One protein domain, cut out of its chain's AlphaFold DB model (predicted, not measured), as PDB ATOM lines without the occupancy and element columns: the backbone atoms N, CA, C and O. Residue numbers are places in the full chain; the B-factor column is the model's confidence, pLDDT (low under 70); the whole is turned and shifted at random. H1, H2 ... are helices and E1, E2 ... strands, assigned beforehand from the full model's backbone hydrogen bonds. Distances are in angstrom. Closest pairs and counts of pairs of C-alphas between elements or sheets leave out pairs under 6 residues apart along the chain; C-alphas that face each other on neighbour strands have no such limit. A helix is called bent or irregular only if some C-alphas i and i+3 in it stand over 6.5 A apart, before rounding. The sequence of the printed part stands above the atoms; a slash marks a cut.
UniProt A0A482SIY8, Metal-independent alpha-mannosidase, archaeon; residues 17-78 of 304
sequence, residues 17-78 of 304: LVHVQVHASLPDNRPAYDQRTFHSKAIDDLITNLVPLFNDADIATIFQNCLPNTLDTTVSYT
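This is residues 17 to 78 of the 304 residues of the protein "Metal-independent alpha-mannosidase" of archaeon (UniProt A0A482SIY8). The longest helix, H1, folds back into H2 as a helical hairpin, and a long stretch without named elements, residues 17 to 40, runs past H2 before turning back into H1. Beyond H2, short H3 and strand E1 continue along the rod's long axis. The 62 printed residues, mostly helix by class, hold H1, H2, H3, E1 in that order; the whole is only just loose, close to compact, with a radius of gyration of the C-alphas of 13.2 A and spans of 49 by 21 by 16 A.

H1, residues 41 to 53, spans 19.1 A from C-alpha 41 at (191.415, 168.443, 191.354); it is only just irregular, C-alphas 49 and 52 being 6.6 A apart. H2, residues 57 to 66, spans 14.1 A. H3 is residues 69 to 73, 5.9 A. E1, residues 75 to 77, 6.3 A, ends at (190.672, 178.385, 204.593).

H1, with residues 47 to 52 alone, touches H2 in a hairpin, at a shallow tilt of 16 degrees, opposite ways; the closest C-alphas, of Val 51 and Ala 60, are 5.3 A apart. H1 is apart from H3 and E1. H2 and H3 meet only through their link. E1 pairs with no named strand. Each O i to N i+4 pair in H2 and H3 is within hydrogen-bond range; in H1, 7 of 9 are.

The farthest C-alphas, of Leu 17 and Thr 78, are 49.2 A apart. The printed part has no cut, and its three links are tight. Residues 17 to 22 have pLDDT under 70.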
ATOM      1  N   LEU A  17     201.565 164.630 159.932       47.59
ATOM      2  CA  LEU A  17     201.242 165.789 160.747       47.59
ATOM      3  C   LEU A  17     202.482 166.022 161.604       47.59
ATOM      4  O   LEU A  17     202.632 165.438 162.675       47.59
ATOM      5  N   VAL A  18     203.412 166.818 161.083       43.94
ATOM      6  CA  VAL A  18     204.433 167.458 161.890       43.94
ATOM      7  C   VAL A  18     203.627 168.287 162.878       43.94
ATOM      8  O   VAL A  18     203.109 169.346 162.531       43.94
ATOM      9  N   HIS A  19     203.433 167.752 164.083       50.22
ATOM     10  CA  HIS A  19     203.091 168.563 165.236       50.22
ATOM     11  C   HIS A  19     204.272 169.509 165.394       50.22
ATOM     12  O   HIS A  19     205.285 169.174 166.004       50.22
ATOM     13  N   VAL A  20     204.178 170.669 164.748       48.44
ATOM     14  CA  VAL A  20     205.000 171.806 165.113       48.44
ATOM     15  C   VAL A  20     204.631 172.052 166.567       48.44
ATOM     16  O   VAL A  20     203.522 172.497 166.851       48.44
ATOM     17  N   GLN A  21     205.508 171.659 167.492       54.34
ATOM     18  CA  GLN A  21     205.425 172.115 168.871       54.34
ATOM     19  C   GLN A  21     205.604 173.626 168.808       54.34
ATOM     20  O   GLN A  21     206.720 174.140 168.746       54.34
ATOM     21  N   VAL A  22     204.482 174.334 168.727       57.44
ATOM     22  CA  VAL A  22     204.443 175.771 168.943       57.44
ATOM     23  C   VAL A  22     204.749 175.935 170.426       57.44
ATOM     24  O   VAL A  22     203.895 175.723 171.279       57.44
ATOM     25  N   HIS A  23     206.020 176.164 170.741       70.00
ATOM     26  CA  HIS A  23     206.440 176.463 172.100       70.00
ATOM     27  C   HIS A  23     205.917 177.852 172.468       70.00
ATOM     28  O   HIS A  23     206.104 178.795 171.697       70.00
ATOM     29  N   ALA A  24     205.268 177.968 173.627       77.94
ATOM     30  CA  ALA A  24     204.886 179.263 174.174       77.94
ATOM     31  C   ALA A  24     206.140 180.124 174.389       77.94
ATOM     32  O   ALA A  24     207.179 179.635 174.841       77.94
ATOM     33  N   SER A  25     206.038 181.404 174.052       90.75
ATOM     34  CA  SER A  25     207.028 182.428 174.368       90.75
ATOM     35  C   SER A  25     206.869 182.958 175.798       90.75
ATOM     36  O   SER A  25     207.830 183.466 176.380       90.75
ATOM     37  N   LEU A  26     205.673 182.816 176.377       94.56
ATOM     38  CA  LEU A  26     205.363 183.230 177.741       94.56
ATOM     39  C   LEU A  26     205.790 182.185 178.791       94.56
ATOM     40  O   LEU A  26     205.686 180.980 178.546       94.56
ATOM     41  N   PRO A  27     206.240 182.620 179.984       94.19
ATOM     42  CA  PRO A  27     206.617 181.711 181.061       94.19
ATOM     43  C   PRO A  27     205.400 181.126 181.793       94.19
ATOM     44  O   PRO A  27     204.367 181.785 181.959       94.19
ATOM     45  N   ASP A  28     205.561 179.905 182.305       93.31
ATOM     46  CA  ASP A  28     204.714 179.381 183.379       93.31
ATOM     47  C   ASP A  28     205.034 180.145 184.668       93.31
ATOM     48  O   ASP A  28     206.171 180.136 185.138       93.31
ATOM     49  N   ASN A  29     204.032 180.842 185.198       95.25
ATOM     50  CA  ASN A  29     204.152 181.708 186.369       95.25
ATOM     51  C   ASN A  29     203.300 181.211 187.542       95.25
ATOM     52  O   ASN A  29     203.119 181.941 188.520       95.25
ATOM     53  N   ARG A  30     202.754 179.990 187.469       97.44
ATOM     54  CA  ARG A  30     202.099 179.399 188.636       97.44
ATOM     55  C   ARG A  30     203.141 179.134 189.731       97.44
ATOM     56  O   ARG A  30     204.247 178.683 189.421       97.44
ATOM     57  N   PRO A  31     202.802 179.335 191.016       98.06
ATOM     58  CA  PRO A  31     203.626 178.840 192.109       98.06
ATOM     59  C   PRO A  31     203.887 177.336 191.975       98.06
ATOM     60  O   PRO A  31     203.058 176.581 191.435       98.06
ATOM     61  N   ALA A  32     205.026 176.895 192.518       97.62
ATOM     62  CA  ALA A  32     205.304 175.474 192.685       97.62
ATOM     63  C   ALA A  32     204.143 174.810 193.436       97.62
ATOM     64  O   ALA A  32     203.492 175.447 194.261       97.62
ATOM     65  N   TYR A  33     203.852 173.543 193.127       95.81
ATOM     66  CA  TYR A  33     202.650 172.875 193.632       95.81
ATOM     67  C   TYR A  33     202.528 172.976 195.161       95.81
ATOM     68  O   TYR A  33     201.488 173.370 195.662       95.81
ATOM     69  N   ASP A  34     203.604 172.722 195.898       97.00
ATOM     70  CA  ASP A  34     203.664 172.792 197.363       97.00
ATOM     71  C   ASP A  34     203.569 174.210 197.957       97.00
ATOM     72  O   ASP A  34     203.407 174.359 199.167       97.00
ATOM     73  N   GLN A  35     203.655 175.247 197.123       97.75
ATOM     74  CA  GLN A  35     203.512 176.655 197.506       97.75
ATOM     75  C   GLN A  35     202.121 177.221 197.198       97.75
ATOM     76  O   GLN A  35     201.859 178.384 197.506       97.75
ATOM     77  N   ARG A  36     201.234 176.434 196.576       98.19
ATOM     78  CA  ARG A  36     199.871 176.867 196.251       98.19
ATOM     79  C   ARG A  36     199.011 176.894 197.505       98.19
ATOM     80  O   ARG A  36     199.066 175.988 198.331       98.19
ATOM     81  N   THR A  37     198.185 177.925 197.633       98.00
ATOM     82  CA  THR A  37     197.362 178.127 198.831       98.00
ATOM     83  C   THR A  37     196.145 177.202 198.911       98.00
ATOM     84  O   THR A  37     195.628 176.936 199.996       98.00
ATOM     85  N   PHE A  38     195.692 176.680 197.770       98.12
ATOM     86  CA  PHE A  38     194.555 175.779 197.657       98.12
ATOM     87  C   PHE A  38     194.728 174.843 196.455       98.12
ATOM     88  O   PHE A  38     195.257 175.233 195.416       98.12
ATOM     89  N   HIS A  39     194.223 173.616 196.577       96.50
ATOM     90  CA  HIS A  39     194.263 172.612 195.516       96.50
ATOM     91  C   HIS A  39     192.856 172.157 195.149       96.50
ATOM     92  O   HIS A  39     192.133 171.654 196.005       96.50
ATOM     93  N   SER A  40     192.501 172.275 193.870       97.25
ATOM     94  CA  SER A  40     191.278 171.692 193.319       97.25
ATOM     95  C   SER A  40     191.628 170.723 192.205       97.25
ATOM     96  O   SER A  40     192.194 171.112 191.182       97.25
ATOM     97  N   LYS A  41     191.219 169.464 192.382       97.12
ATOM     98  CA  LYS A  41     191.415 168.443 191.354       97.12
ATOM     99  C   LYS A  41     190.605 168.780 190.103       97.12
ATOM    100  O   LYS A  41     191.126 168.650 189.002       97.12
ATOM    101  N   ALA A  42     189.361 169.238 190.263       97.50
ATOM    102  CA  ALA A  42     188.507 169.565 189.123       97.50
ATOM    103  C   ALA A  42     189.101 170.690 188.260       97.50
ATOM    104  O   ALA A  42     189.059 170.608 187.033       97.50
ATOM    105  N   ILE A  43     189.707 171.711 188.879       98.12
ATOM    106  CA  ILE A  43     190.344 172.809 188.137       98.12
ATOM    107  C   ILE A  43     191.666 172.373 187.497       98.12
ATOM    108  O   ILE A  43     191.910 172.715 186.340       98.12
ATOM    109  N   ASP A  44     192.499 171.586 188.183       97.81
ATOM    110  CA  ASP A  44     193.734 171.070 187.579       97.81
ATOM    111  C   ASP A  44     193.440 170.105 186.408       97.81
ATOM    112  O   ASP A  44     194.105 170.172 185.368       97.81
ATOM    113  N   ASP A  45     192.402 169.264 186.512       98.06
ATOM    114  CA  ASP A  45     191.929 168.414 185.411       98.06
ATOM    115  C   ASP A  45     191.400 169.263 184.242       98.06
ATOM    116  O   ASP A  45     191.713 168.993 183.080       98.06
ATOM    117  N   LEU A  46     190.619 170.313 184.528       97.88
ATOM    118  CA  LEU A  46     190.104 171.239 183.517       97.88
ATOM    119  C   LEU A  46     191.243 171.903 182.738       97.88
ATOM    120  O   LEU A  46     191.206 171.934 181.508       97.88
ATOM    121  N   ILE A  47     192.266 172.399 183.436       97.81
ATOM    122  CA  ILE A  47     193.452 173.001 182.815       97.81
ATOM    123  C   ILE A  47     194.166 171.964 181.945       97.81
ATOM    124  O   ILE A  47     194.428 172.231 180.773       97.81
ATOM    125  N   THR A  48     194.410 170.766 182.483       97.50
ATOM    126  CA  THR A  48     195.080 169.669 181.766       97.50
ATOM    127  C   THR A  48     194.349 169.293 180.475       97.50
ATOM    128  O   THR A  48     194.989 169.027 179.459       97.50
ATOM    129  N   ASN A  49     193.015 169.306 180.493       97.62
ATOM    130  CA  ASN A  49     192.194 168.944 179.343       97.62
ATOM    131  C   ASN A  49     192.041 170.079 178.320       97.62
ATOM    132  O   ASN A  49     191.931 169.799 177.128       97.62
ATOM    133  N   LEU A  50     192.012 171.343 178.758       96.94
ATOM    134  CA  LEU A  50     191.781 172.485 177.868       96.94
ATOM    135  C   LEU A  50     193.060 173.051 177.252       96.94
ATOM    136  O   LEU A  50     193.018 173.454 176.093       96.94
ATOM    137  N   VAL A  51     194.183 173.074 177.975       96.62
ATOM    138  CA  VAL A  51     195.456 173.639 177.483       96.62
ATOM    139  C   VAL A  51     195.874 173.054 176.121       96.62
ATOM    140  O   VAL A  51     196.179 173.842 175.226       96.62
ATOM    141  N   PRO A  52     195.808 171.726 175.878       96.44
ATOM    142  CA  PRO A  52     196.148 171.149 174.574       96.44
ATOM    143  C   PRO A  52     195.202 171.536 173.425       96.44
ATOM    144  O   PRO A  52     195.528 171.282 172.268       96.44
ATOM    145  N   LEU A  53     194.022 172.099 173.719       96.69
ATOM    146  CA  LEU A  53     193.022 172.484 172.716       96.69
ATOM    147  C   LEU A  53     193.224 173.910 172.183       96.69
ATOM    148  O   LEU A  53     192.570 174.297 171.212       96.69
ATOM    149  N   PHE A  54     194.094 174.708 172.804       95.56
ATOM    150  CA  PHE A  54     194.414 176.044 172.315       95.56
ATOM    151  C   PHE A  54     195.337 175.960 171.096       95.56
ATOM    152  O   PHE A  54     196.399 175.348 171.139       95.56
ATOM    153  N   ASN A  55     194.956 176.638 170.011       96.31
ATOM    154  CA  ASN A  55     195.808 176.762 168.823       96.31
ATOM    155  C   ASN A  55     197.026 177.669 169.064       96.31
ATOM    156  O   ASN A  55     198.038 177.536 168.379       96.31
ATOM    157  N   ASP A  56     196.905 178.617 169.997       96.81
ATOM    158  CA  ASP A  56     197.946 179.576 170.354       96.81
ATOM    159  C   ASP A  56     198.524 179.212 171.727       96.81
ATOM    160  O   ASP A  56     197.810 179.211 172.735       96.81
ATOM    161  N   ALA A  57     199.816 178.888 171.748       95.56
ATOM    162  CA  ALA A  57     200.511 178.437 172.946       95.56
ATOM    163  C   ALA A  57     200.651 179.541 174.007       95.56
ATOM    164  O   ALA A  57     200.600 179.238 175.195       95.56
ATOM    165  N   ASP A  58     200.755 180.812 173.609       96.62
ATOM    166  CA  ASP A  58     200.831 181.928 174.555       96.62
ATOM    167  C   ASP A  58     199.477 182.164 175.227       96.62
ATOM    168  O   ASP A  58     199.407 182.378 176.438       96.62
ATOM    169  N   ILE A  59     198.378 182.035 174.477       97.25
ATOM    170  CA  ILE A  59     197.031 182.067 175.063       97.25
ATOM    171  C   ILE A  59     196.815 180.878 176.008       97.25
ATOM    172  O   ILE A  59     196.240 181.057 177.083       97.25
ATOM    173  N   ALA A  60     197.307 179.688 175.652       97.50
ATOM    174  CA  ALA A  60     197.256 178.515 176.521       97.50
ATOM    175  C   ALA A  60     198.001 178.760 177.847       97.50
ATOM    176  O   ALA A  60     197.466 178.478 178.921       97.50
ATOM    177  N   THR A  61     199.196 179.360 177.784       97.38
ATOM    178  CA  THR A  61     199.986 179.741 178.961       97.38
ATOM    179  C   THR A  61     199.289 180.806 179.805       97.38
ATOM    180  O   THR A  61     199.246 180.678 181.028       97.38
ATOM    181  N   ILE A  62     198.689 181.834 179.193       98.06
ATOM    182  CA  ILE A  62     197.892 182.834 179.924       98.06
ATOM    183  C   ILE A  62     196.727 182.155 180.646       98.06
ATOM    184  O   ILE A  62     196.515 182.407 181.828       98.06
ATOM    185  N   PHE A  63     195.995 181.264 179.973       98.19
ATOM    186  CA  PHE A  63     194.886 180.532 180.582       98.19
ATOM    187  C   PHE A  63     195.341 179.684 181.778       98.19
ATOM    188  O   PHE A  63     194.757 179.789 182.857       98.19
ATOM    189  N   GLN A  64     196.417 178.908 181.609       97.50
ATOM    190  CA  GLN A  64     197.043 178.112 182.668       97.50
ATOM    191  C   GLN A  64     197.463 178.970 183.867       97.50
ATOM    192  O   GLN A  64     197.261 178.553 185.003       97.50
ATOM    193  N   ASN A  65     198.055 180.140 183.625       98.25
ATOM    194  CA  ASN A  65     198.531 181.027 184.685       98.25
ATOM    195  C   ASN A  65     197.370 181.723 185.407       98.25
ATOM    196  O   ASN A  65     197.387 181.849 186.629       98.25
ATOM    197  N   CYS A  66     196.368 182.195 184.662       98.50
ATOM    198  CA  CYS A  66     195.327 183.070 185.192       98.50
ATOM    199  C   CYS A  66     194.158 182.314 185.821       98.50
ATOM    200  O   CYS A  66     193.680 182.738 186.871       98.50
ATOM    201  N   LEU A  67     193.687 181.213 185.216       98.44
ATOM    202  CA  LEU A  67     192.504 180.513 185.719       98.44
ATOM    203  C   LEU A  67     192.660 180.076 187.185       98.44
ATOM    204  O   LEU A  67     191.752 180.377 187.953       98.44
ATOM    205  N   PRO A  68     193.749 179.419 187.625       98.44
ATOM    206  CA  PRO A  68     193.884 178.957 189.003       98.44
ATOM    207  C   PRO A  68     194.511 179.998 189.940       98.44
ATOM    208  O   PRO A  68     194.700 179.693 191.110       98.44
ATOM    209  N   ASN A  69     194.839 181.213 189.479       98.75
ATOM    210  CA  ASN A  69     195.654 182.152 190.260       98.75
ATOM    211  C   ASN A  69     195.058 182.496 191.638       98.75
ATOM    212  O   ASN A  69     195.803 182.577 192.612       98.75
ATOM    213  N   THR A  70     193.729 182.620 191.743       98.75
ATOM    214  CA  THR A  70     193.052 182.791 193.043       98.75
ATOM    215  C   THR A  70     193.342 181.606 193.964       98.75
ATOM    216  O   THR A  70     193.819 181.795 195.077       98.75
ATOM    217  N   LEU A  71     193.112 180.375 193.496       98.69
ATOM    218  CA  LEU A  71     193.355 179.166 194.290       98.69
ATOM    219  C   LEU A  71     194.833 179.029 194.670       98.69
ATOM    220  O   LEU A  71     195.164 178.679 195.801       98.69
ATOM    221  N   ASP A  72     195.722 179.350 193.736       98.69
ATOM    222  CA  ASP A  72     197.156 179.206 193.922       98.69
ATOM    223  C   ASP A  72     197.722 180.231 194.921       98.69
ATOM    224  O   ASP A  72     198.718 179.920 195.569       98.69
ATOM    225  N   THR A  73     197.133 181.428 195.060       98.69
ATOM    226  CA  THR A  73     197.816 182.548 195.740       98.69
ATOM    227  C   THR A  73     197.016 183.320 196.787       98.69
ATOM    228  O   THR A  73     197.640 184.003 197.599       98.69
ATOM    229  N   THR A  74     195.681 183.255 196.807       98.62
ATOM    230  CA  THR A  74     194.878 184.195 197.614       98.62
ATOM    231  C   THR A  74     193.998 183.557 198.682       98.62
ATOM    232  O   THR A  74     193.318 184.273 199.421       98.62
ATOM    233  N   VAL A  75     193.985 182.229 198.793       98.06
ATOM    234  CA  VAL A  75     193.020 181.511 199.632       98.06
ATOM    235  C   VAL A  75     193.626 181.125 200.981       98.06
ATOM    236  O   VAL A  75     194.556 180.338 201.061       98.06
ATOM    237  N   SER A  76     193.021 181.575 202.075       96.44
ATOM    238  CA  SER A  76     193.221 180.994 203.406       96.44
ATOM    239  C   SER A  76     191.911 180.369 203.872       96.44
ATOM    240  O   SER A  76     190.884 181.039 203.876       96.44
ATOM    241  N   TYR A  77     191.910 179.099 204.273       93.44
ATOM    242  CA  TYR A  77     190.672 178.385 204.593       93.44
ATOM    243  C   TYR A  77     190.821 177.433 205.778       93.44
ATOM    244  O   TYR A  77     191.914 176.962 206.095       93.44
ATOM    245  N   THR A  78     189.701 177.131 206.432       86.94
ATOM    246  CA  THR A  78     189.603 176.046 207.409       86.94
ATOM    247  C   THR A  78     188.997 174.808 206.759       86.94
ATOM    248  O   THR A  78     188.061 174.884 205.965       86.94
TER     249      THR A  78